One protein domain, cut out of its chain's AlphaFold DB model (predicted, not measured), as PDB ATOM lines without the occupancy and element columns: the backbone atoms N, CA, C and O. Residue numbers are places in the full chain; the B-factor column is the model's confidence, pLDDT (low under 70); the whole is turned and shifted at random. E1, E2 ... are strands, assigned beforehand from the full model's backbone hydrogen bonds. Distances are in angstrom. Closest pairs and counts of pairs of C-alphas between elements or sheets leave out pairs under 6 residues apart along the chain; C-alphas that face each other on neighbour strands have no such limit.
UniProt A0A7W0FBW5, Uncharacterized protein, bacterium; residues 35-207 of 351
ATOM      1  N   ASP A  35     196.914 200.871 207.769       45.44
ATOM      2  CA  ASP A  35     196.332 201.958 208.583       45.44
ATOM      3  C   ASP A  35     196.177 203.330 207.900       45.44
ATOM      4  O   ASP A  35     195.724 204.277 208.535       45.44
ATOM      5  N   ILE A  36     196.492 203.477 206.607       54.88
ATOM      6  CA  ILE A  36     196.370 204.772 205.908       54.88
ATOM      7  C   ILE A  36     195.487 204.595 204.675       54.88
ATOM      8  O   ILE A  36     195.718 203.695 203.862       54.88
ATOM      9  N   ASN A  37     194.479 205.463 204.509       67.69
ATOM     10  CA  ASN A  37     193.677 205.547 203.288       67.69
ATOM     11  C   ASN A  37     194.523 206.145 202.149       67.69
ATOM     12  O   ASN A  37     194.294 207.257 201.685       67.69
ATOM     13  N   LEU A  38     195.523 205.387 201.690       70.69
ATOM     14  CA  LEU A  38     196.477 205.770 200.644       70.69
ATOM     15  C   LEU A  38     195.817 206.097 199.294       70.69
ATOM     16  O   LEU A  38     196.494 206.532 198.375       70.69
ATOM     17  N   LYS A  39     194.503 205.890 199.163       76.88
ATOM     18  CA  LYS A  39     193.740 206.138 197.936       76.88
ATOM     19  C   LYS A  39     193.536 207.620 197.650       76.88
ATOM     20  O   LYS A  39     193.315 207.976 196.502       76.88
ATOM     21  N   GLU A  40     193.585 208.461 198.678       88.12
ATOM     22  CA  GLU A  40     193.474 209.916 198.523       88.12
ATOM     23  C   GLU A  40     194.829 210.553 198.213       88.12
ATOM     24  O   GLU A  40     194.886 211.636 197.637       88.12
ATOM     25  N   TYR A  41     195.921 209.868 198.555       92.06
ATOM     26  CA  TYR A  41     197.270 210.364 198.352       92.06
ATOM     27  C   TYR A  41     197.759 210.110 196.934       92.06
ATOM     28  O   TYR A  41     197.550 209.046 196.350       92.06
ATOM     29  N   VAL A  42     198.475 211.099 196.415       95.62
ATOM     30  CA  VAL A  42     199.167 211.005 195.131       95.62
ATOM     31  C   VAL A  42     200.678 211.107 195.308       95.62
ATOM     32  O   VAL A  42     201.402 210.396 194.621       95.62
ATOM     33  N   LEU A  43     201.158 211.884 196.286       96.31
ATOM     34  CA  LEU A  43     202.575 211.967 196.648       96.31
ATOM     35  C   LEU A  43     202.770 211.657 198.132       96.31
ATOM     36  O   LEU A  43     202.166 212.308 198.987       96.31
ATOM     37  N   VAL A  44     203.648 210.700 198.436       95.19
ATOM     38  CA  VAL A  44     204.083 210.410 199.808       95.19
ATOM     39  C   VAL A  44     205.600 210.226 199.843       95.19
ATOM     40  O   VAL A  44     206.129 209.376 199.127       95.19
ATOM     41  N   ALA A  45     206.301 210.987 200.686       95.56
ATOM     42  CA  ALA A  45     207.756 210.902 200.828       95.56
ATOM     43  C   ALA A  45     208.216 210.728 202.282       95.56
ATOM     44  O   ALA A  45     207.542 211.156 203.219       95.56
ATOM     45  N   ASN A  46     209.386 210.108 202.468       93.50
ATOM     46  CA  ASN A  46     210.051 210.048 203.777       93.50
ATOM     47  C   ASN A  46     210.735 211.357 204.169       93.50
ATOM     48  O   ASN A  46     210.859 211.650 205.352       93.50
ATOM     49  N   ASP A  47     211.262 212.077 203.188       95.81
ATOM     50  CA  ASP A  47     212.151 213.199 203.429       95.81
ATOM     51  C   ASP A  47     211.553 214.490 202.868       95.81
ATOM     52  O   ASP A  47     210.781 215.174 203.539       95.81
ATOM     53  N   VAL A  48     211.842 214.830 201.615       97.69
ATOM     54  CA  VAL A  48     211.370 216.086 201.026       97.69
ATOM     55  C   VAL A  48     210.511 215.818 199.797       97.69
ATOM     56  O   VAL A  48     210.828 214.952 198.979       97.69
ATOM     57  N   ILE A  49     209.430 216.586 199.670       98.12
ATOM     58  CA  ILE A  49     208.682 216.755 198.424       98.12
ATOM     59  C   ILE A  49     208.939 218.170 197.912       98.12
ATOM     60  O   ILE A  49     208.644 219.129 198.617       98.12
ATOM     61  N   GLU A  50     209.454 218.304 196.695       98.38
ATOM     62  CA  GLU A  50     209.619 219.584 196.002       98.38
ATOM     63  C   GLU A  50     208.727 219.590 194.756       98.38
ATOM     64  O   GLU A  50     208.829 218.712 193.901       98.38
ATOM     65  N   ILE A  51     207.816 220.556 194.665       97.88
ATOM     66  CA  ILE A  51     206.874 220.706 193.550       97.88
ATOM     67  C   ILE A  51     207.131 222.067 192.920       97.88
ATOM     68  O   ILE A  51     207.141 223.069 193.621       97.88
ATOM     69  N   SER A  52     207.337 222.097 191.610       97.06
ATOM     70  CA  SER A  52     207.656 223.299 190.837       97.06
ATOM     71  C   SER A  52     206.970 223.290 189.468       97.06
ATOM     72  O   SER A  52     206.284 222.327 189.092       97.06
ATOM     73  N   GLY A  53     207.162 224.364 188.699       94.81
ATOM     74  CA  GLY A  53     206.544 224.526 187.386       94.81
ATOM     75  C   GLY A  53     205.035 224.776 187.459       94.81
ATOM     76  O   GLY A  53     204.517 225.261 188.458       94.81
ATOM     77  N   ALA A  54     204.329 224.449 186.378       96.38
ATOM     78  CA  ALA A  54     202.877 224.589 186.245       96.38
ATOM     79  C   ALA A  54     202.184 223.220 186.385       96.38
ATOM     80  O   ALA A  54     201.360 222.824 185.556       96.38
ATOM     81  N   SER A  55     202.585 222.464 187.409       96.75
ATOM     82  CA  SER A  55     202.037 221.140 187.711       96.75
ATOM     83  C   SER A  55     200.663 221.254 188.382       96.75
ATOM     84  O   SER A  55     200.422 222.198 189.127       96.75
ATOM     85  N   ILE A  56     199.773 220.285 188.161       97.56
ATOM     86  CA  ILE A  56     198.444 220.223 188.792       97.56
ATOM     87  C   ILE A  56     198.348 218.941 189.613       97.56
ATOM     88  O   ILE A  56     198.477 217.845 189.074       97.56
ATOM     89  N   ILE A  57     198.077 219.051 190.908       97.31
ATOM     90  CA  ILE A  57     198.002 217.918 191.830       97.31
ATOM     91  C   ILE A  57     196.584 217.826 192.389       97.31
ATOM     92  O   ILE A  57     196.141 218.674 193.157       97.31
ATOM     93  N   SER A  58     195.856 216.782 192.000       95.88
ATOM     94  CA  SER A  58     194.456 216.553 192.388       95.88
ATOM     95  C   SER A  58     194.289 215.574 193.557       95.88
ATOM     96  O   SER A  58     193.206 215.023 193.729       95.88
ATOM     97  N   GLY A  59     195.353 215.280 194.307       93.81
ATOM     98  CA  GLY A  59     195.348 214.330 195.425       93.81
ATOM     99  C   GLY A  59     196.181 214.831 196.600       93.81
ATOM    100  O   GLY A  59     196.941 215.789 196.463       93.81
ATOM    101  N   CYS A  60     196.051 214.174 197.749       94.69
ATOM    102  CA  CYS A  60     196.764 214.549 198.963       94.69
ATOM    103  C   CYS A  60     198.282 214.388 198.793       94.69
ATOM    104  O   CYS A  60     198.770 213.408 198.210       94.69
ATOM    105  N   VAL A  61     199.023 215.339 199.355       96.06
ATOM    106  CA  VAL A  61     200.488 215.370 199.398       96.06
ATOM    107  C   VAL A  61     200.929 215.247 200.852       96.06
ATOM    108  O   VAL A  61     200.430 215.968 201.720       96.06
ATOM    109  N   HIS A  62     201.862 214.338 201.131       95.81
ATOM    110  CA  HIS A  62     202.420 214.186 202.472       95.81
ATOM    111  C   HIS A  62     203.916 213.915 202.482       95.81
ATOM    112  O   HIS A  62     204.383 213.000 201.806       95.81
ATOM    113  N   SER A  63     204.645 214.624 203.341       95.88
ATOM    114  CA  SER A  63     206.041 214.306 203.635       95.88
ATOM    115  C   SER A  63     206.306 214.080 205.123       95.88
ATOM    116  O   SER A  63     205.864 214.852 205.971       95.88
ATOM    117  N   ASN A  64     207.110 213.065 205.441       95.06
ATOM    118  CA  ASN A  64     207.588 212.815 206.805       95.06
ATOM    119  C   ASN A  64     208.692 213.797 207.254       95.06
ATOM    120  O   ASN A  64     209.091 213.758 208.417       95.06
ATOM    121  N   ASN A  65     209.178 214.681 206.375       96.62
ATOM    122  CA  ASN A  65     210.007 215.826 206.755       96.62
ATOM    123  C   ASN A  65     209.463 217.123 206.136       96.62
ATOM    124  O   ASN A  65     208.655 217.766 206.789       96.62
ATOM    125  N   ALA A  66     209.800 217.516 204.907       97.31
ATOM    126  CA  ALA A  66     209.374 218.821 204.376       97.31
ATOM    127  C   ALA A  66     208.580 218.737 203.066       97.31
ATOM    128  O   ALA A  66     208.782 217.827 202.259       97.31
ATOM    129  N   VAL A  67     207.706 219.718 202.836       97.69
ATOM    130  CA  VAL A  67     207.063 219.967 201.537       97.69
ATOM    131  C   VAL A  67     207.410 221.379 201.078       97.69
ATOM    132  O   VAL A  67     207.188 222.338 201.809       97.69
ATOM    133  N   LYS A  68     207.925 221.511 199.857       97.75
ATOM    134  CA  LYS A  68     208.224 222.791 199.216       97.75
ATOM    135  C   LYS A  68     207.414 222.932 197.939       97.75
ATOM    136  O   LYS A  68     207.506 222.092 197.045       97.75
ATOM    137  N   VAL A  69     206.644 224.005 197.851       96.56
ATOM    138  CA  VAL A  69     205.829 224.367 196.693       96.56
ATOM    139  C   VAL A  69     206.425 225.639 196.097       96.56
ATOM    140  O   VAL A  69     206.276 226.738 196.635       96.56
ATOM    141  N   LEU A  70     207.172 225.448 195.018       94.62
ATOM    142  CA  LEU A  70     207.959 226.446 194.308       94.62
ATOM    143  C   LEU A  70     207.210 226.893 193.045       94.62
ATOM    144  O   LEU A  70     206.477 226.105 192.463       94.62
ATOM    145  N   ASP A  71     207.434 228.118 192.576       92.75
ATOM    146  CA  ASP A  71     206.808 228.688 191.371       92.75
ATOM    147  C   ASP A  71     205.266 228.769 191.420       92.75
ATOM    148  O   ASP A  71     204.722 229.517 192.228       92.75
ATOM    149  N   ASN A  72     204.560 228.071 190.515       94.31
ATOM    150  CA  ASN A  72     203.113 228.199 190.295       94.31
ATOM    151  C   ASN A  72     202.379 226.848 190.057       94.31
ATOM    152  O   ASN A  72     201.593 226.743 189.108       94.31
ATOM    153  N   PRO A  73     202.613 225.792 190.858       95.00
ATOM    154  CA  PRO A  73     201.821 224.572 190.801       95.00
ATOM    155  C   PRO A  73     200.465 224.784 191.478       95.00
ATOM    156  O   PRO A  73     200.351 225.531 192.443       95.00
ATOM    157  N   GLU A  74     199.446 224.074 191.009       96.56
ATOM    158  CA  GLU A  74     198.106 224.064 191.595       96.56
ATOM    159  C   GLU A  74     197.906 222.774 192.395       96.56
ATOM    160  O   GLU A  74     197.996 221.677 191.839       96.56
ATOM    161  N   ILE A  75     197.630 222.883 193.696       96.19
ATOM    162  CA  ILE A  75     197.346 221.725 194.554       96.19
ATOM    163  C   ILE A  75     195.914 221.829 195.063       96.19
ATOM    164  O   ILE A  75     195.567 222.697 195.862       96.19
ATOM    165  N   ASN A  76     195.076 220.917 194.586       94.81
ATOM    166  CA  ASN A  76     193.633 220.973 194.785       94.81
ATOM    167  C   ASN A  76     193.146 220.274 196.055       94.81
ATOM    168  O   ASN A  76     191.993 220.439 196.438       94.81
ATOM    169  N   GLU A  77     194.019 219.514 196.706       94.50
ATOM    170  CA  GLU A  77     193.709 218.723 197.893       94.50
ATOM    171  C   GLU A  77     194.675 219.061 199.038       94.50
ATOM    172  O   GLU A  77     195.456 220.011 198.971       94.50
ATOM    173  N   ARG A  78     194.611 218.287 200.124       94.25
ATOM    174  CA  ARG A  78     195.403 218.517 201.336       94.25
ATOM    175  C   ARG A  78     196.909 218.409 201.087       94.25
ATOM    176  O   ARG A  78     197.391 217.414 200.542       94.25
ATOM    177  N   VAL A  79     197.655 219.373 201.621       95.50
ATOM    178  CA  VAL A  79     199.116 219.323 201.760       95.50
ATOM    179  C   VAL A  79     199.465 219.156 203.231       95.50
ATOM    180  O   VAL A  79     198.980 219.913 204.070       95.50
ATOM    181  N   SER A  80     200.304 218.173 203.553       95.19
ATOM    182  CA  SER A  80     200.752 217.941 204.926       95.19
ATOM    183  C   SER A  80     202.235 217.609 205.016       95.19
ATOM    184  O   SER A  80     202.807 217.000 204.112       95.19
ATOM    185  N   ALA A  81     202.861 217.991 206.124       95.50
ATOM    186  CA  ALA A  81     204.228 217.600 206.437       95.50
ATOM    187  C   ALA A  81     204.432 217.466 207.945       95.50
ATOM    188  O   ALA A  81     203.734 218.114 208.728       95.50
ATOM    189  N   VAL A  82     205.398 216.641 208.352       94.38
ATOM    190  CA  VAL A  82     205.821 216.574 209.761       94.38
ATOM    191  C   VAL A  82     206.728 217.741 210.142       94.38
ATOM    192  O   VAL A  82     206.589 218.316 211.218       94.38
ATOM    193  N   GLY A  83     207.643 218.104 209.252       94.31
ATOM    194  CA  GLY A  83     208.481 219.293 209.331       94.31
ATOM    195  C   GLY A  83     207.861 220.471 208.579       94.31
ATOM    196  O   GLY A  83     206.658 220.719 208.664       94.31
ATOM    197  N   ASN A  84     208.700 221.228 207.872       96.44
ATOM    198  CA  ASN A  84     208.311 222.509 207.284       96.44
ATOM    199  C   ASN A  84     207.451 222.354 206.023       96.44
ATOM    200  O   ASN A  84     207.652 221.440 205.218       96.44
ATOM    201  N   ILE A  85     206.527 223.299 205.836       96.81
ATOM    202  CA  ILE A  85     205.773 223.475 204.597       96.81
ATOM    203  C   ILE A  85     206.088 224.874 204.064       96.81
ATOM    204  O   ILE A  85     205.616 225.866 204.616       96.81
ATOM    205  N   ASP A  86     206.875 224.941 202.994       96.31
ATOM    206  CA  ASP A  86     207.311 226.193 202.376       96.31
ATOM    207  C   ASP A  86     206.545 226.403 201.066       96.31
ATOM    208  O   ASP A  86     206.723 225.646 200.110       96.31
ATOM    209  N   ILE A  87     205.679 227.415 201.002       95.31
ATOM    210  CA  ILE A  87     204.838 227.697 199.829       95.31
ATOM    211  C   ILE A  87     205.070 229.135 199.382       95.31
ATOM    212  O   ILE A  87     204.808 230.065 200.143       95.31
ATOM    213  N   ILE A  88     205.545 229.313 198.147       93.56
ATOM    214  CA  ILE A  88     205.835 230.646 197.592       93.56
ATOM    215  C   ILE A  88     204.542 231.416 197.284       93.56
ATOM    216  O   ILE A  88     204.440 232.591 197.632       93.56
ATOM    217  N   ASP A  89     203.551 230.759 196.673       90.38
ATOM    218  CA  ASP A  89     202.241 231.347 196.363       90.38
ATOM    219  C   ASP A  89     201.099 230.518 196.985       90.38
ATOM    220  O   ASP A  89     200.610 229.558 196.382       90.38
ATOM    221  N   PRO A  90     200.639 230.877 198.198       88.25
ATOM    222  CA  PRO A  90     199.553 230.172 198.875       88.25
ATOM    223  C   PRO A  90     198.212 230.212 198.136       88.25
ATOM    224  O   PRO A  90     197.357 229.373 198.409       88.25
ATOM    225  N   SER A  91     198.006 231.149 197.198       88.25
ATOM    226  CA  SER A  91     196.741 231.266 196.454       88.25
ATOM    227  C   SER A  91     196.468 230.078 195.526       88.25
ATOM    228  O   SER A  91     195.346 229.905 195.050       88.25
ATOM    229  N   LYS A  92     197.486 229.247 195.280       87.00
ATOM    230  CA  LYS A  92     197.434 228.069 194.404       87.00
ATOM    231  C   LYS A  92     197.130 226.767 195.128       87.00
ATOM    232  O   LYS A  92     197.129 225.703 194.505       87.00
ATOM    233  N   ILE A  93     196.879 226.841 196.430       88.44
ATOM    234  CA  ILE A  93     196.513 225.688 197.238       88.44
ATOM    235  C   ILE A  93     195.078 225.869 197.709       88.44
ATOM    236  O   ILE A  93     194.754 226.804 198.437       88.44
ATOM    237  N   THR A  94     194.212 224.953 197.285       86.50
ATOM    238  CA  THR A  94     192.773 225.018 197.571       86.50
ATOM    239  C   THR A  94     192.467 224.744 199.046       86.50
ATOM    240  O   THR A  94     191.492 225.264 199.588       86.50
ATOM    241  N   VAL A  95     193.303 223.945 199.713       85.62
ATOM    242  CA  VAL A  95     193.135 223.537 201.115       85.62
ATOM    243  C   VAL A  95     194.304 224.045 201.950       85.62
ATOM    244  O   VAL A  95     195.459 223.893 201.565       85.62
ATOM    245  N   SER A  96     194.023 224.621 203.121       84.75
ATOM    246  CA  SER A  96     195.074 225.095 204.023       84.75
ATOM    247  C   SER A  96     196.072 223.972 204.362       84.75
ATOM    248  O   SER A  96     195.642 222.871 204.707       84.75
ATOM    249  N   PRO A  97     197.387 224.229 204.276       86.69
ATOM    250  CA  PRO A  97     198.395 223.243 204.639       86.69
ATOM    251  C   PRO A  97     198.326 222.874 206.122       86.69
ATOM    252  O   PRO A  97     198.087 223.730 206.974       86.69
ATOM    253  N   GLU A  98     198.579 221.606 206.433       89.56
ATOM    254  CA  GLU A  98     198.499 221.074 207.793       89.56
ATOM    255  C   GLU A  98     199.846 220.485 208.229       89.56
ATOM    256  O   GLU A  98     200.343 219.518 207.646       89.56
ATOM    257  N   HIS A  99     200.421 221.018 209.306       87.75
ATOM    258  CA  HIS A  99     201.488 220.314 210.015       87.75
ATOM    259  C   HIS A  99     200.890 219.141 210.791       87.75
ATOM    260  O   HIS A  99     199.866 219.283 211.461       87.75
ATOM    261  N   THR A 100     201.534 217.981 210.728       86.25
ATOM    262  CA  THR A 100     201.067 216.768 211.405       86.25
ATOM    263  C   THR A 100     202.193 216.125 212.196       86.25
ATOM    264  O   THR A 100     203.327 216.080 211.754       86.25
ATOM    265  N   SER A 101     201.904 215.572 213.370       76.88
ATOM    266  CA  SER A 101     202.877 214.750 214.105       76.88
ATOM    267  C   SER A 101     202.937 213.305 213.598       76.88
ATOM    268  O   SER A 101     203.752 212.513 214.071       76.88
ATOM    269  N   HIS A 102     202.031 212.922 212.695       80.31
ATOM    270  CA  HIS A 102     201.903 211.550 212.228       80.31
ATOM    271  C   HIS A 102     202.849 211.281 211.063       80.31
ATOM    272  O   HIS A 102     202.700 211.852 209.987       80.31
ATOM    273  N   LEU A 103     203.779 210.351 211.283       76.50
ATOM    274  CA  LEU A 103     204.582 209.763 210.220       76.50
ATOM    275  C   LEU A 103     203.719 208.792 209.417       76.50
ATOM    276  O   LEU A 103     203.177 207.829 209.969       76.50
ATOM    277  N   ASN A 104     203.659 208.985 208.106       77.12
ATOM    278  CA  ASN A 104     203.123 207.966 207.223       77.12
ATOM    279  C   ASN A 104     204.161 206.855 207.063       77.12
ATOM    280  O   ASN A 104     205.221 207.032 206.456       77.12
ATOM    281  N   VAL A 105     203.860 205.696 207.656       76.44
ATOM    282  CA  VAL A 105     204.721 204.517 207.573       76.44
ATOM    283  C   VAL A 105     204.630 203.933 206.182       76.44
ATOM    284  O   VAL A 105     203.561 203.694 205.620       76.44
ATOM    285  N   ILE A 106     205.802 203.653 205.653       71.50
ATOM    286  CA  ILE A 106     205.941 203.282 204.267       71.50
ATOM    287  C   ILE A 106     205.876 201.788 204.130       71.50
ATOM    288  O   ILE A 106     206.566 201.072 204.870       71.50
ATOM    289  N   PRO A 107     205.067 201.296 203.180       75.69
ATOM    290  CA  PRO A 107     204.961 199.874 202.975       75.69
ATOM    291  C   PRO A 107     206.329 199.340 202.562       75.69
ATOM    292  O   PRO A 107     206.875 199.713 201.530       75.69
ATOM    293  N   LYS A 108     206.890 198.441 203.372       76.25
ATOM    294  CA  LYS A 108     208.129 197.748 203.029       76.25
ATOM    295  C   LYS A 108     207.848 196.789 201.876       76.25
ATOM    296  O   LYS A 108     207.225 195.747 202.072       76.25
ATOM    297  N   VAL A 109     208.340 197.115 200.685       75.25
ATOM    298  CA  VAL A 109     208.287 196.198 199.541       75.25
ATOM    299  C   VAL A 109     209.447 195.218 199.622       75.25
ATOM    300  O   VAL A 109     210.616 195.606 199.614       75.25
ATOM    301  N   ASN A 110     209.131 193.926 199.686       73.56
ATOM    302  CA  ASN A 110     210.143 192.882 199.653       73.56
ATOM    303  C   ASN A 110     210.577 192.601 198.204       73.56
ATOM    304  O   ASN A 110     210.042 191.711 197.544       73.56
ATOM    305  N   ILE A 111     211.553 193.373 197.717       69.19
ATOM    306  CA  ILE A 111     212.028 193.301 196.327       69.19
ATOM    307  C   ILE A 111     212.766 191.978 196.035       69.19
ATOM    308  O   ILE A 111     212.790 191.530 194.890       69.19
ATOM    309  N   SER A 112     213.315 191.293 197.050       67.62
ATOM    310  CA  SER A 112     214.080 190.049 196.844       67.62
ATOM    311  C   SER A 112     213.232 188.881 196.330       67.62
ATOM    312  O   SER A 112     213.780 187.927 195.786       67.62
ATOM    313  N   LYS A 113     211.900 188.973 196.436       67.50
ATOM    314  CA  LYS A 113     210.961 187.976 195.899       67.50
ATOM    315  C   LYS A 113     210.730 188.079 194.392       67.50
ATOM    316  O   LYS A 113     210.185 187.150 193.801       67.50
ATOM    317  N   TYR A 114     211.095 189.194 193.763       66.56
ATOM    318  CA  TYR A 114     210.810 189.423 192.349       66.56
ATOM    319  C   TYR A 114     212.019 189.066 191.491       66.56
ATOM    320  O   TYR A 114     213.162 189.293 191.879       66.56
ATOM    321  N   LYS A 115     211.765 188.497 190.305       61.00
ATOM    322  CA  LYS A 115     212.807 188.163 189.329       61.00
ATOM    323  C   LYS A 115     213.456 189.465 188.851       61.00
ATOM    324  O   LYS A 115     212.895 190.172 188.020       61.00
ATOM    325  N   GLN A 116     214.599 189.790 189.444       61.66
ATOM    326  CA  GLN A 116     215.243 191.090 189.316       61.66
ATOM    327  C   GLN A 116     215.725 191.330 187.882       61.66
ATOM    328  O   GLN A 116     216.412 190.491 187.292       61.66
ATOM    329  N   ILE A 117     215.418 192.507 187.339       64.88
ATOM    330  CA  ILE A 117     216.203 193.069 186.241       64.88
ATOM    331  C   ILE A 117     217.439 193.686 186.907       64.88
ATOM    332  O   ILE A 117     217.353 194.737 187.535       64.88
ATOM    333  N   ASN A 118     218.570 192.978 186.849       54.22
ATOM    334  CA  ASN A 118     219.790 193.277 187.620       54.22
ATOM    335  C   ASN A 118     220.620 194.469 187.102       54.22
ATOM    336  O   ASN A 118     221.829 194.508 187.322       54.22
ATOM    337  N   LYS A 119     220.023 195.414 186.371       71.06
ATOM    338  CA  LYS A 119     220.723 196.582 185.816       71.06
ATOM    339  C   LYS A 119     219.786 197.776 185.708       71.06
ATOM    340  O   LYS A 119     218.582 197.583 185.544       71.06
ATOM    341  N   SER A 120     220.373 198.976 185.736       77.75
ATOM    342  CA  SER A 120     219.667 200.222 185.455       77.75
ATOM    343  C   SER A 120     218.873 200.096 184.159       77.75
ATOM    344  O   SER A 120     219.384 199.605 183.147       77.75
ATOM    345  N   LEU A 121     217.608 200.494 184.212       81.81
ATOM    346  CA  LEU A 121     216.669 200.321 183.115       81.81
ATOM    347  C   LEU A 121     216.462 201.667 182.423       81.81
ATOM    348  O   LEU A 121     215.926 202.589 183.028       81.81
ATOM    349  N   ILE A 122     216.872 201.759 181.157       84.69
ATOM    350  CA  ILE A 122     216.566 202.903 180.294       84.69
ATOM    351  C   ILE A 122     215.417 202.498 179.371       84.69
ATOM    352  O   ILE A 122     215.538 201.518 178.632       84.69
ATOM    353  N   LEU A 123     214.300 203.223 179.436       81.19
ATOM    354  CA  LEU A 123     213.118 202.977 178.607       81.19
ATOM    355  C   LEU A 123     212.896 204.140 177.638       81.19
ATOM    356  O   LEU A 123     212.713 205.278 178.061       81.19
ATOM    357  N   GLU A 124     212.848 203.817 176.345       80.06
ATOM    358  CA  GLU A 124     212.496 204.728 175.242       80.06
ATOM    359  C   GLU A 124     211.271 204.186 174.476       80.06
ATOM    360  O   GLU A 124     211.225 204.144 173.247       80.06
ATOM    361  N   TYR A 125     210.288 203.655 175.205       68.69
ATOM    362  CA  TYR A 125     209.123 202.993 174.617       68.69
ATOM    363  C   TYR A 125     207.917 203.914 174.589       68.69
ATOM    364  O   TYR A 125     207.591 204.540 175.585       68.69
ATOM    365  N   THR A 126     207.161 203.881 173.493       79.00
ATOM    366  CA  THR A 126     205.904 204.632 173.379       79.00
ATOM    367  C   THR A 126     204.777 204.062 174.236       79.00
ATOM    368  O   THR A 126     203.846 204.791 174.570       79.00
ATOM    369  N   LYS A 127     204.837 202.771 174.604       90.19
ATOM    370  CA  LYS A 127     203.798 202.113 175.404       90.19
ATOM    371  C   LYS A 127     204.368 201.128 176.426       90.19
ATOM    372  O   LYS A 127     204.989 200.137 176.043       90.19
ATOM    373  N   LEU A 128     204.100 201.351 177.710       87.56
ATOM    374  CA  LEU A 128     204.544 200.508 178.825       87.56
ATOM    375  C   LEU A 128     203.331 199.928 179.554       87.56
ATOM    376  O   LEU A 128     202.466 200.668 180.006       87.56
ATOM    377  N   ASN A 129     203.255 198.600 179.665       90.06
ATOM    378  CA  ASN A 129     202.240 197.945 180.487       90.06
ATOM    379  C   ASN A 129     202.870 196.839 181.333       90.06
ATOM    380  O   ASN A 129     203.685 196.072 180.825       90.06
ATOM    381  N   GLY A 130     202.457 196.736 182.592       88.25
ATOM    382  CA  GLY A 130     202.918 195.699 183.520       88.25
ATOM    383  C   GLY A 130     203.600 196.240 184.780       88.25
ATOM    384  O   GLY A 130     203.749 197.446 184.974       88.25
ATOM    385  N   CYS A 131     203.989 195.319 185.656       87.25
ATOM    386  CA  CYS A 131     204.764 195.626 186.853       87.25
ATOM    387  C   CYS A 131     206.259 195.431 186.560       87.25
ATOM    388  O   CYS A 131     206.662 194.361 186.099       87.25
ATOM    389  N   PHE A 132     207.079 196.434 186.860       88.06
ATOM    390  CA  PHE A 132     208.523 196.422 186.651       88.06
ATOM    391  C   PHE A 132     209.236 196.486 187.998       88.06
ATOM    392  O   PHE A 132     209.043 197.429 188.759       88.06
ATOM    393  N   PHE A 133     210.073 195.488 188.279       88.50
ATOM    394  CA  PHE A 133     210.898 195.424 189.485       88.50
ATOM    395  C   PHE A 133     212.365 195.548 189.085       88.50
ATOM    396  O   PHE A 133     212.922 194.649 188.448       88.50
ATOM    397  N   VAL A 134     212.980 196.670 189.442       88.25
ATOM    398  CA  VAL A 134     214.336 197.024 189.025       88.25
ATOM    399  C   VAL A 134     215.238 197.093 190.247       88.25
ATOM    400  O   VAL A 134     214.964 197.810 191.210       88.25
ATOM    401  N   ASN A 135     216.322 196.320 190.215       88.50
ATOM    402  CA  ASN A 135     217.375 196.423 191.214       88.50
ATOM    403  C   ASN A 135     218.439 197.406 190.704       88.50
ATOM    404  O   ASN A 135     219.408 197.006 190.061       88.50
ATOM    405  N   GLY A 136     218.199 198.692 190.927       91.06
ATOM    406  CA  GLY A 136     219.009 199.805 190.450       91.06
ATOM    407  C   GLY A 136     218.137 201.011 190.124       91.06
ATOM    408  O   GLY A 136     217.012 201.120 190.619       91.06
ATOM    409  N   ASP A 137     218.669 201.883 189.275       94.31
ATOM    410  CA  ASP A 137     217.983 203.092 188.829       94.31
ATOM    411  C   ASP A 137     217.096 202.831 187.607       94.31
ATOM    412  O   ASP A 137     217.359 201.947 186.784       94.31
ATOM    413  N   VAL A 138     216.054 203.637 187.454       94.25
ATOM    414  CA  VAL A 138     215.176 203.642 186.284       94.25
ATOM    415  C   VAL A 138     215.209 205.026 185.667       94.25
ATOM    416  O   VAL A 138     214.977 206.007 186.360       94.25
ATOM    417  N   ILE A 139     215.466 205.100 184.365       95.06
ATOM    418  CA  ILE A 139     215.434 206.348 183.606       95.06
ATOM    419  C   ILE A 139     214.471 206.160 182.436       95.06
ATOM    420  O   ILE A 139     214.667 205.289 181.586       95.06
ATOM    421  N   ILE A 140     213.429 206.979 182.372       93.88
ATOM    422  CA  ILE A 140     212.440 206.967 181.294       93.88
ATOM    423  C   ILE A 140     212.544 208.286 180.544       93.88
ATOM    424  O   ILE A 140     212.453 209.354 181.150       93.88
ATOM    425  N   LYS A 141     212.757 208.210 179.229       93.94
ATOM    426  CA  LYS A 141     212.930 209.388 178.374       93.94
ATOM    427  C   LYS A 141     211.945 209.388 177.215       93.94
ATOM    428  O   LYS A 141     211.613 208.342 176.660       93.94
ATOM    429  N   GLY A 142     211.551 210.590 176.804       92.69
ATOM    430  CA  GLY A 142     210.712 210.803 175.628       92.69
ATOM    431  C   GLY A 142     209.224 210.635 175.924       92.69
ATOM    432  O   GLY A 142     208.776 210.872 177.040       92.69
ATOM    433  N   LYS A 143     208.446 210.280 174.897       93.81
ATOM    434  CA  LYS A 143     206.987 210.173 174.995       93.81
ATOM    435  C   LYS A 143     206.550 208.739 175.274       93.81
ATOM    436  O   LYS A 143     206.835 207.863 174.456       93.81
ATOM    437  N   PHE A 144     205.806 208.506 176.354       92.50
ATOM    438  CA  PHE A 144     205.338 207.165 176.715       92.50
ATOM    439  C   PHE A 144     203.968 207.166 177.399       92.50
ATOM    440  O   PHE A 144     203.588 208.116 178.075       92.50
ATOM    441  N   SER A 145     203.213 206.078 177.233       95.06
ATOM    442  CA  SER A 145     201.923 205.903 177.904       95.06
ATOM    443  C   SER A 145     201.637 204.462 178.325       95.06
ATOM    444  O   SER A 145     202.235 203.516 177.808       95.06
ATOM    445  N   GLY A 146     200.701 204.260 179.249       94.00
ATOM    446  CA  GLY A 146     200.148 202.938 179.556       94.00
ATOM    447  C   GLY A 146     199.913 202.663 181.037       94.00
ATOM    448  O   GLY A 146     200.052 203.536 181.886       94.00
ATOM    449  N   LYS A 147     199.501 201.430 181.345       93.69
ATOM    450  CA  LYS A 147     199.176 201.013 182.713       93.69
ATOM    451  C   LYS A 147     200.386 200.343 183.348       93.69
ATOM    452  O   LYS A 147     200.682 199.197 183.004       93.69
ATOM    453  N   VAL A 148     201.082 201.016 184.258       93.62
ATOM    454  CA  VAL A 148     202.384 200.578 184.779       93.62
ATOM    455  C   VAL A 148     202.474 200.681 186.301       93.62
ATOM    456  O   VAL A 148     201.856 201.536 186.922       93.62
ATOM    457  N   SER A 149     203.261 199.799 186.912       93.25
ATOM    458  CA  SER A 149     203.747 199.964 188.285       93.25
ATOM    459  C   SER A 149     205.253 199.713 188.289       93.25
ATOM    460  O   SER A 149     205.695 198.639 187.879       93.25
ATOM    461  N   ILE A 150     206.047 200.707 188.678       92.88
ATOM    462  CA  ILE A 150     207.513 200.645 188.664       92.88
ATOM    463  C   ILE A 150     208.024 200.680 190.098       92.88
ATOM    464  O   ILE A 150     207.762 201.619 190.844       92.88
ATOM    465  N   VAL A 151     208.783 199.656 190.468       92.50
ATOM    466  CA  VAL A 151     209.401 199.489 191.781       92.50
ATOM    467  C   VAL A 151     210.910 199.425 191.578       92.50
ATOM    468  O   VAL A 151     211.405 198.485 190.954       92.50
ATOM    469  N   ALA A 152     211.639 200.398 192.118       92.44
ATOM    470  CA  ALA A 152     213.094 200.473 192.028       92.44
ATOM    471  C   ALA A 152     213.755 200.397 193.415       92.44
ATOM    472  O   ALA A 152     213.193 200.853 194.414       92.44
ATOM    473  N   THR A 153     214.958 199.819 193.492       91.75
ATOM    474  CA  THR A 153     215.817 199.935 194.689       91.75
ATOM    475  C   THR A 153     216.610 201.243 194.710       91.75
ATOM    476  O   THR A 153     216.958 201.703 195.798       91.75
ATOM    477  N   GLY A 154     216.886 201.816 193.533       93.69
ATOM    478  CA  GLY A 154     217.557 203.098 193.336       93.69
ATOM    479  C   GLY A 154     216.587 204.232 193.003       93.69
ATOM    480  O   GLY A 154     215.447 204.253 193.484       93.69
ATOM    481  N   ASN A 155     217.054 205.176 192.195       97.19
ATOM    482  CA  ASN A 155     216.305 206.355 191.767       97.19
ATOM    483  C   ASN A 155     215.371 206.039 190.593       97.19
ATOM    484  O   ASN A 155     215.628 205.127 189.807       97.19
ATOM    485  N   ILE A 156     214.300 206.816 190.448       96.94
ATOM    486  CA  ILE A 156     213.447 206.803 189.255       96.94
ATOM    487  C   ILE A 156     213.433 208.212 188.673       96.94
ATOM    488  O   ILE A 156     212.977 209.152 189.316       96.94
ATOM    489  N   GLU A 157     213.909 208.353 187.447       97.81
ATOM    490  CA  GLU A 157     213.925 209.605 186.703       97.81
ATOM    491  C   GLU A 157     213.006 209.483 185.489       97.81
ATOM    492  O   GLU A 157     213.154 208.578 184.664       97.81
ATOM    493  N   ILE A 158     212.040 210.389 185.379       96.44
ATOM    494  CA  ILE A 158     211.111 210.471 184.256       96.44
ATOM    495  C   ILE A 158     211.255 211.846 183.620       96.44
ATOM    496  O   ILE A 158     210.902 212.847 184.236       96.44
ATOM    497  N   ASN A 159     211.733 211.872 182.376       95.56
ATOM    498  CA  ASN A 159     211.937 213.093 181.604       95.56
ATOM    499  C   ASN A 159     211.237 212.988 180.244       95.56
ATOM    500  O   ASN A 159     211.759 212.369 179.309       95.56
ATOM    501  N   GLY A 160     210.074 213.620 180.109       92.50
ATOM    502  CA  GLY A 160     209.367 213.701 178.831       92.50
ATOM    503  C   GLY A 160     207.853 213.776 178.973       92.50
ATOM    504  O   GLY A 160     207.336 214.136 180.024       92.50
ATOM    505  N   ASP A 161     207.147 213.453 177.892       94.12
ATOM    506  CA  ASP A 161     205.686 213.485 177.860       94.12
ATOM    507  C   ASP A 161     205.121 212.131 178.296       94.12
ATOM    508  O   ASP A 161     205.390 211.108 177.661       94.12
ATOM    509  N   MET A 162     204.312 212.108 179.350       95.06
ATOM    510  CA  MET A 162     203.838 210.866 179.962       95.06
ATOM    511  C   MET A 162     202.318 210.816 180.099       95.06
ATOM    512  O   MET A 162     201.676 211.808 180.411       95.06
ATOM    513  N   ASP A 163     201.735 209.644 179.883       95.69
ATOM    514  CA  ASP A 163     200.334 209.360 180.212       95.69
ATOM    515  C   ASP A 163     200.259 207.963 180.830       95.69
ATOM    516  O   ASP A 163     200.111 206.953 180.132       95.69
ATOM    517  N   ILE A 164     200.506 207.894 182.139       94.62
ATOM    518  CA  ILE A 164     200.598 206.630 182.866       94.62
ATOM    519  C   ILE A 164     199.537 206.500 183.947       94.62
ATOM    520  O   ILE A 164     199.250 207.416 184.711       94.62
ATOM    521  N   GLU A 165     198.994 205.299 184.054       93.38
ATOM    522  CA  GLU A 165     198.019 204.924 185.071       93.38
ATOM    523  C   GLU A 165     198.562 203.729 185.851       93.38
ATOM    524  O   GLU A 165     199.235 202.862 185.292       93.38
ATOM    525  N   THR A 166     198.277 203.638 187.145       85.88
ATOM    526  CA  THR A 166     198.663 202.452 187.906       85.88
ATOM    527  C   THR A 166     197.903 201.195 187.465       85.88
ATOM    528  O   THR A 166     196.766 201.230 186.982       85.88
ATOM    529  N   ILE A 167     198.529 200.040 187.677       80.94
ATOM    530  CA  ILE A 167     197.867 198.743 187.583       80.94
ATOM    531  C   ILE A 167     197.302 198.408 188.957       80.94
ATOM    532  O   ILE A 167     198.054 198.075 189.877       80.94
ATOM    533  N   SER A 168     195.973 198.384 189.071       80.00
ATOM    534  CA  SER A 168     195.278 198.026 190.315       80.00
ATOM    535  C   SER A 168     195.525 199.053 191.436       80.00
ATOM    536  O   SER A 168     195.721 200.233 191.177       80.00
ATOM    537  N   ASN A 169     195.482 198.622 192.696       79.75
ATOM    538  CA  ASN A 169     195.688 199.461 193.880       79.75
ATOM    539  C   ASN A 169     197.175 199.630 194.258       79.75
ATOM    540  O   ASN A 169     197.484 199.884 195.420       79.75
ATOM    541  N   ASN A 170     198.097 199.435 193.314       81.94
ATOM    542  CA  ASN A 170     199.530 199.569 193.571       81.94
ATOM    543  C   ASN A 170     199.986 201.024 193.397       81.94
ATOM    544  O   ASN A 170     199.349 201.780 192.657       81.94
ATOM    545  N   PRO A 171     201.107 201.430 194.014       87.12
ATOM    546  CA  PRO A 171     201.776 202.654 193.611       87.12
ATOM    547  C   PRO A 171     202.186 202.571 192.138       87.12
ATOM    548  O   PRO A 171     202.626 201.522 191.656       87.12
ATOM    549  N   VAL A 172     202.033 203.680 191.422       92.81
ATOM    550  CA  VAL A 172     202.501 203.797 190.036       92.81
ATOM    551  C   VAL A 172     204.026 203.824 190.003       92.81
ATOM    552  O   VAL A 172     204.631 203.130 189.190       92.81
ATOM    553  N   LEU A 173     204.650 204.540 190.943       94.19
ATOM    554  CA  LEU A 173     206.098 204.612 191.111       94.19
ATOM    555  C   LEU A 173     206.451 204.412 192.587       94.19
ATOM    556  O   LEU A 173     205.832 205.016 193.466       94.19
ATOM    557  N   TYR A 174     207.444 203.572 192.858       94.50
ATOM    558  CA  TYR A 174     207.892 203.259 194.207       94.50
ATOM    559  C   TYR A 174     209.417 203.137 194.272       94.50
ATOM    560  O   TYR A 174     210.018 202.351 193.539       94.50
ATOM    561  N   THR A 175     210.027 203.812 195.243       92.56
ATOM    562  CA  THR A 175     211.376 203.496 195.735       92.56
ATOM    563  C   THR A 175     211.447 203.691 197.246       92.56
ATOM    564  O   THR A 175     210.956 204.670 197.791       92.56
ATOM    565  N   ALA A 176     212.045 202.739 197.964       85.62
ATOM    566  CA  ALA A 176     212.111 202.809 199.427       85.62
ATOM    567  C   ALA A 176     213.172 203.800 199.935       85.62
ATOM    568  O   ALA A 176     213.070 204.295 201.055       85.62
ATOM    569  N   LYS A 177     214.233 204.008 199.148       89.94
ATOM    570  CA  LYS A 177     215.441 204.743 199.557       89.94
ATOM    571  C   LYS A 177     215.914 205.761 198.522       89.94
ATOM    572  O   LYS A 177     216.708 206.624 198.874       89.94
ATOM    573  N   GLY A 178     215.467 205.642 197.275       94.75
ATOM    574  CA  GLY A 178     215.859 206.538 196.197       94.75
ATOM    575  C   GLY A 178     215.002 207.795 196.110       94.75
ATOM    576  O   GLY A 178     214.022 207.985 196.840       94.75
ATOM    577  N   GLU A 179     215.385 208.638 195.167       97.94
ATOM    578  CA  GLU A 179     214.633 209.805 194.731       97.94
ATOM    579  C   GLU A 179     213.775 209.465 193.509       97.94
ATOM    580  O   GLU A 179     214.184 208.689 192.640       97.94
ATOM    581  N   ILE A 180     212.583 210.056 193.440       98.19
ATOM    582  CA  ILE A 180     211.767 210.082 192.229       98.19
ATOM    583  C   ILE A 180     211.763 211.507 191.687       98.19
ATOM    584  O   ILE A 180     211.272 212.417 192.349       98.19
ATOM    585  N   SER A 181     212.297 211.684 190.481       98.38
ATOM    586  CA  SER A 181     212.307 212.955 189.754       98.38
ATOM    587  C   SER A 181     211.403 212.860 188.534       98.38
ATOM    588  O   SER A 181     211.578 211.974 187.698       98.38
ATOM    589  N   ILE A 182     210.431 213.763 188.436       98.00
ATOM    590  CA  ILE A 182     209.456 213.817 187.347       98.00
ATOM    591  C   ILE A 182     209.551 215.193 186.692       98.00
ATOM    592  O   ILE A 182     209.368 216.224 187.346       98.00
ATOM    593  N   SER A 183     209.832 215.204 185.395       96.88
ATOM    594  CA  SER A 183     209.888 216.403 184.568       96.88
ATOM    595  C   SER A 183     209.229 216.172 183.206       96.88
ATOM    596  O   SER A 183     209.117 215.040 182.727       96.88
ATOM    597  N   GLY A 184     208.799 217.262 182.569       95.44
ATOM    598  CA  GLY A 184     208.132 217.234 181.267       95.44
ATOM    599  C   GLY A 184     206.650 217.571 181.372       95.44
ATOM    600  O   GLY A 184     206.287 218.500 182.094       95.44
ATOM    601  N   SER A 185     205.803 216.865 180.623       96.88
ATOM    602  CA  SER A 185     204.367 217.156 180.552       96.88
ATOM    603  C   SER A 185     203.511 215.892 180.582       96.88
ATOM    604  O   SER A 185     203.990 214.796 180.300       96.88
ATOM    605  N   GLY A 186     202.232 216.027 180.929       96.31
ATOM    606  CA  GLY A 186     201.251 214.946 180.801       96.31
ATOM    607  C   GLY A 186     200.602 214.532 182.117       96.31
ATOM    608  O   GLY A 186     200.452 215.361 183.008       96.31
ATOM    609  N   GLU A 187     200.151 213.283 182.224       97.75
ATOM    610  CA  GLU A 187     199.297 212.807 183.315       97.75
ATOM    611  C   GLU A 187     199.851 211.531 183.972       97.75
ATOM    612  O   GLU A 187     200.266 210.582 183.305       97.75
ATOM    613  N   ILE A 188     199.850 211.507 185.305       97.12
ATOM    614  CA  ILE A 188     200.147 210.326 186.117       97.12
ATOM    615  C   ILE A 188     198.965 210.081 187.049       97.12
ATOM    616  O   ILE A 188     198.679 210.883 187.938       97.12
ATOM    617  N   THR A 189     198.299 208.944 186.876       96.19
ATOM    618  CA  THR A 189     197.221 208.492 187.757       96.19
ATOM    619  C   THR A 189     197.729 207.390 188.678       96.19
ATOM    620  O   THR A 189     197.907 206.243 188.261       96.19
ATOM    621  N   GLY A 190     197.935 207.707 189.954       94.50
ATOM    622  CA  GLY A 190     198.334 206.730 190.960       94.50
ATOM    623  C   GLY A 190     199.135 207.307 192.118       94.50
ATOM    624  O   GLY A 190     199.556 208.456 192.093       94.50
ATOM    625  N   LEU A 191     199.370 206.475 193.132       94.38
ATOM    626  CA  LEU A 191     200.226 206.825 194.263       94.38
ATOM    627  C   LEU A 191     201.705 206.763 193.857       94.38
ATOM    628  O   LEU A 191     202.173 205.725 193.386       94.38
ATOM    629  N   ILE A 192     202.443 207.842 194.095       96.00
ATOM    630  CA  ILE A 192     203.899 207.907 193.979       96.00
ATOM    631  C   ILE A 192     204.489 207.894 195.381       96.00
ATOM    632  O   ILE A 192     204.082 208.662 196.257       96.00
ATOM    633  N   TYR A 193     205.467 207.018 195.573       94.75
ATOM    634  CA  TYR A 193     206.115 206.836 196.852       94.75
ATOM    635  C   TYR A 193     207.648 206.811 196.725       94.75
ATOM    636  O   TYR A 193     208.189 206.012 195.959       94.75
ATOM    637  N   ALA A 194     208.355 207.647 197.494       95.94
ATOM    638  CA  ALA A 194     209.820 207.724 197.454       95.94
ATOM    639  C   ALA A 194     210.458 208.103 198.798       95.94
ATOM    640  O   ALA A 194     209.771 208.506 199.739       95.94
ATOM    641  N   ASN A 195     211.794 208.079 198.866       95.38
ATOM    642  CA  ASN A 195     212.481 208.790 199.941       95.38
ATOM    643  C   ASN A 195     212.362 210.308 199.748       95.38
ATOM    644  O   ASN A 195     211.915 211.005 200.653       95.38
ATOM    645  N   LYS A 196     212.685 210.783 198.542       97.75
ATOM    646  CA  LYS A 196     212.547 212.175 198.101       97.75
ATOM    647  C   LYS A 196     211.766 212.230 196.789       97.75
ATOM    648  O   LYS A 196     211.957 211.358 195.941       97.75
ATOM    649  N   ILE A 197     210.894 213.221 196.624       98.31
ATOM    650  CA  ILE A 197     210.124 213.427 195.390       98.31
ATOM    651  C   ILE A 197     210.379 214.839 194.870       98.31
ATOM    652  O   ILE A 197     210.228 215.800 195.618       98.31
ATOM    653  N   SER A 198     210.687 214.948 193.582       98.44
ATOM    654  CA  SER A 198     210.865 216.215 192.873       98.44
ATOM    655  C   SER A 198     209.952 216.222 191.639       98.44
ATOM    656  O   SER A 198     210.093 215.370 190.762       98.44
ATOM    657  N   VAL A 199     209.000 217.155 191.568       98.19
ATOM    658  CA  VAL A 199     208.059 217.314 190.442       98.19
ATOM    659  C   VAL A 199     208.263 218.682 189.798       98.19
ATOM    660  O   VAL A 199     208.302 219.705 190.481       98.19
ATOM    661  N   SER A 200     208.390 218.704 188.475       97.31
ATOM    662  CA  SER A 200     208.617 219.914 187.679       97.31
ATOM    663  C   SER A 200     207.931 219.818 186.314       97.31
ATOM    664  O   SER A 200     207.568 218.730 185.867       97.31
ATOM    665  N   GLY A 201     207.781 220.951 185.622       96.06
ATOM    666  CA  GLY A 201     207.155 221.012 184.296       96.06
ATOM    667  C   GLY A 201     205.640 221.241 184.344       96.06
ATOM    668  O   GLY A 201     205.158 222.026 185.157       96.06
ATOM    669  N   THR A 202     204.900 220.607 183.434       97.44
ATOM    670  CA  THR A 202     203.436 220.711 183.270       97.44
ATOM    671  C   THR A 202     202.780 219.347 183.478       97.44
ATOM    672  O   THR A 202     202.131 218.786 182.590       97.44
ATOM    673  N   VAL A 203     203.002 218.773 184.662       97.44
ATOM    674  CA  VAL A 203     202.558 217.419 185.011       97.44
ATOM    675  C   VAL A 203     201.271 217.468 185.820       97.44
ATOM    676  O   VAL A 203     201.152 218.226 186.780       97.44
ATOM    677  N   LYS A 204     200.314 216.618 185.466       98.19
ATOM    678  CA  LYS A 204     199.063 216.428 186.189       98.19
ATOM    679  C   LYS A 204     199.098 215.122 186.974       98.19
ATOM    680  O   LYS A 204     199.229 214.047 186.397       98.19
ATOM    681  N   LEU A 205     198.967 215.212 188.290       97.56
ATOM    682  CA  LEU A 205     198.994 214.077 189.204       97.56
ATOM    683  C   LEU A 205     197.593 213.828 189.760       97.56
ATOM    684  O   LEU A 205     197.004 214.703 190.397       97.56
ATOM    685  N   ILE A 206     197.058 212.631 189.532       96.62
ATOM    686  CA  ILE A 206     195.690 212.265 189.908       96.62
ATOM    687  C   ILE A 206     195.721 211.056 190.851       96.62
ATOM    688  O   ILE A 206     196.367 210.052 190.539       96.62
ATOM    689  N   PRO A 207     195.019 211.096 191.995       94.00
ATOM    690  CA  PRO A 207     194.903 209.929 192.858       94.00
ATOM    691  C   PRO A 207     194.098 208.820 192.166       94.00
ATOM    692  O   PRO A 207     193.234 209.074 191.319       94.00
TER     693      PRO A 207
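What this domain is: This is residues 35 to 207 of the 351 residues of an uncharacterized protein of bacterium (UniProt A0A7W0FBW5). The chain is wound in stacked turns as a solenoid with walls of parallel strands: E2, E4, E6, E7, E9 and E15 with the first parts of E11 and E13 in one wall, E1, E3, E5, E8, E12 and E14 with the last part of E10 in another, and E16 with the remaining parts of E10, E11 and E13 in a third, shorter one. The printed part winds from E1 in the middle to one end at E6, residues 88 to 120 lead along the outside to the other end at E7, and the turns then come back to the middle at E16. It has 173 residues with 16 named strands, E1 to E16 in chain order, and no named helix; the class is all strand, with under half of the residues, 80, in named elements. The strands form one branched, twisted parallel sheet; the whole is compact, with a radius of gyration of the C-alphas of 15.0 A and spans of 43 by 32 by 23 A.

How they stand to each other: E13, residues 179 to 189, bends by 125 degrees at residue 186. On one side of it lies E11, residues 156 to 165, with N 158 and O 181 2.8 A apart, within hydrogen-bond range like the N and O pairs that follow. On its other side lie E15, residues 196 to 199, N 182 and O 198 2.8 A, and E16, residues 202 to 206, N 188 and O 204 2.8 A. E11 bends by 116 degrees at residue 160; its neighbours E9, residues 138 to 141, N 140 and O 157 2.8 A, and E10, residues 144 to 152, N 146 and O 163 2.9 A, lie on one side of it. E9 neighbours E7, residues 121 to 123, N 123 and O 139 3.0 A. E15 neighbours E2, residues 48 to 51, N 50 and O 197 2.8 A; E2 neighbours E4, residues 66 to 69, N 51 and O 68 2.8 A; E4 neighbours E6, residues 85 to 87, N 69 and O 86 2.8 A. E10 bends by 96 degrees at residue 147, with E8, residues 130 to 134, on one side, N 132 and O 149 2.8 A, and E12, residues 173 to 175, on the other side, N 174 and O 150 2.8 A. E12 neighbours E14, residues 192 to 194, N 193 and O 173 2.9 A; E14 neighbours E1, residues 41 to 45, N 192 and O 42 2.8 A; E1 neighbours E3, residues 60 to 63, N 42 and O 60 2.9 A; E3 neighbours E5, residues 79 to 81, N 80 and O 61 2.9 A. E6 and E7 are apart.

Where its parts are: E1 begins at C-alpha 41 (197.270, 210.364, 198.352), and E16 ends at C-alpha 206 (195.690, 212.265, 189.908). From first to last C-alpha E13 measures 18.8 A, E10 18.4 A and E11 16.1 A.

The domain as a whole: The C-alphas farthest apart, of Ser 91 and Lys 115, are 46.5 A apart. The printed part has no cut, and the link E6 to E7 is long, 33 residues. Mean pLDDT of the printed part is 89.7; residues 35 to 37, 111 to 118 and 125 are under 70.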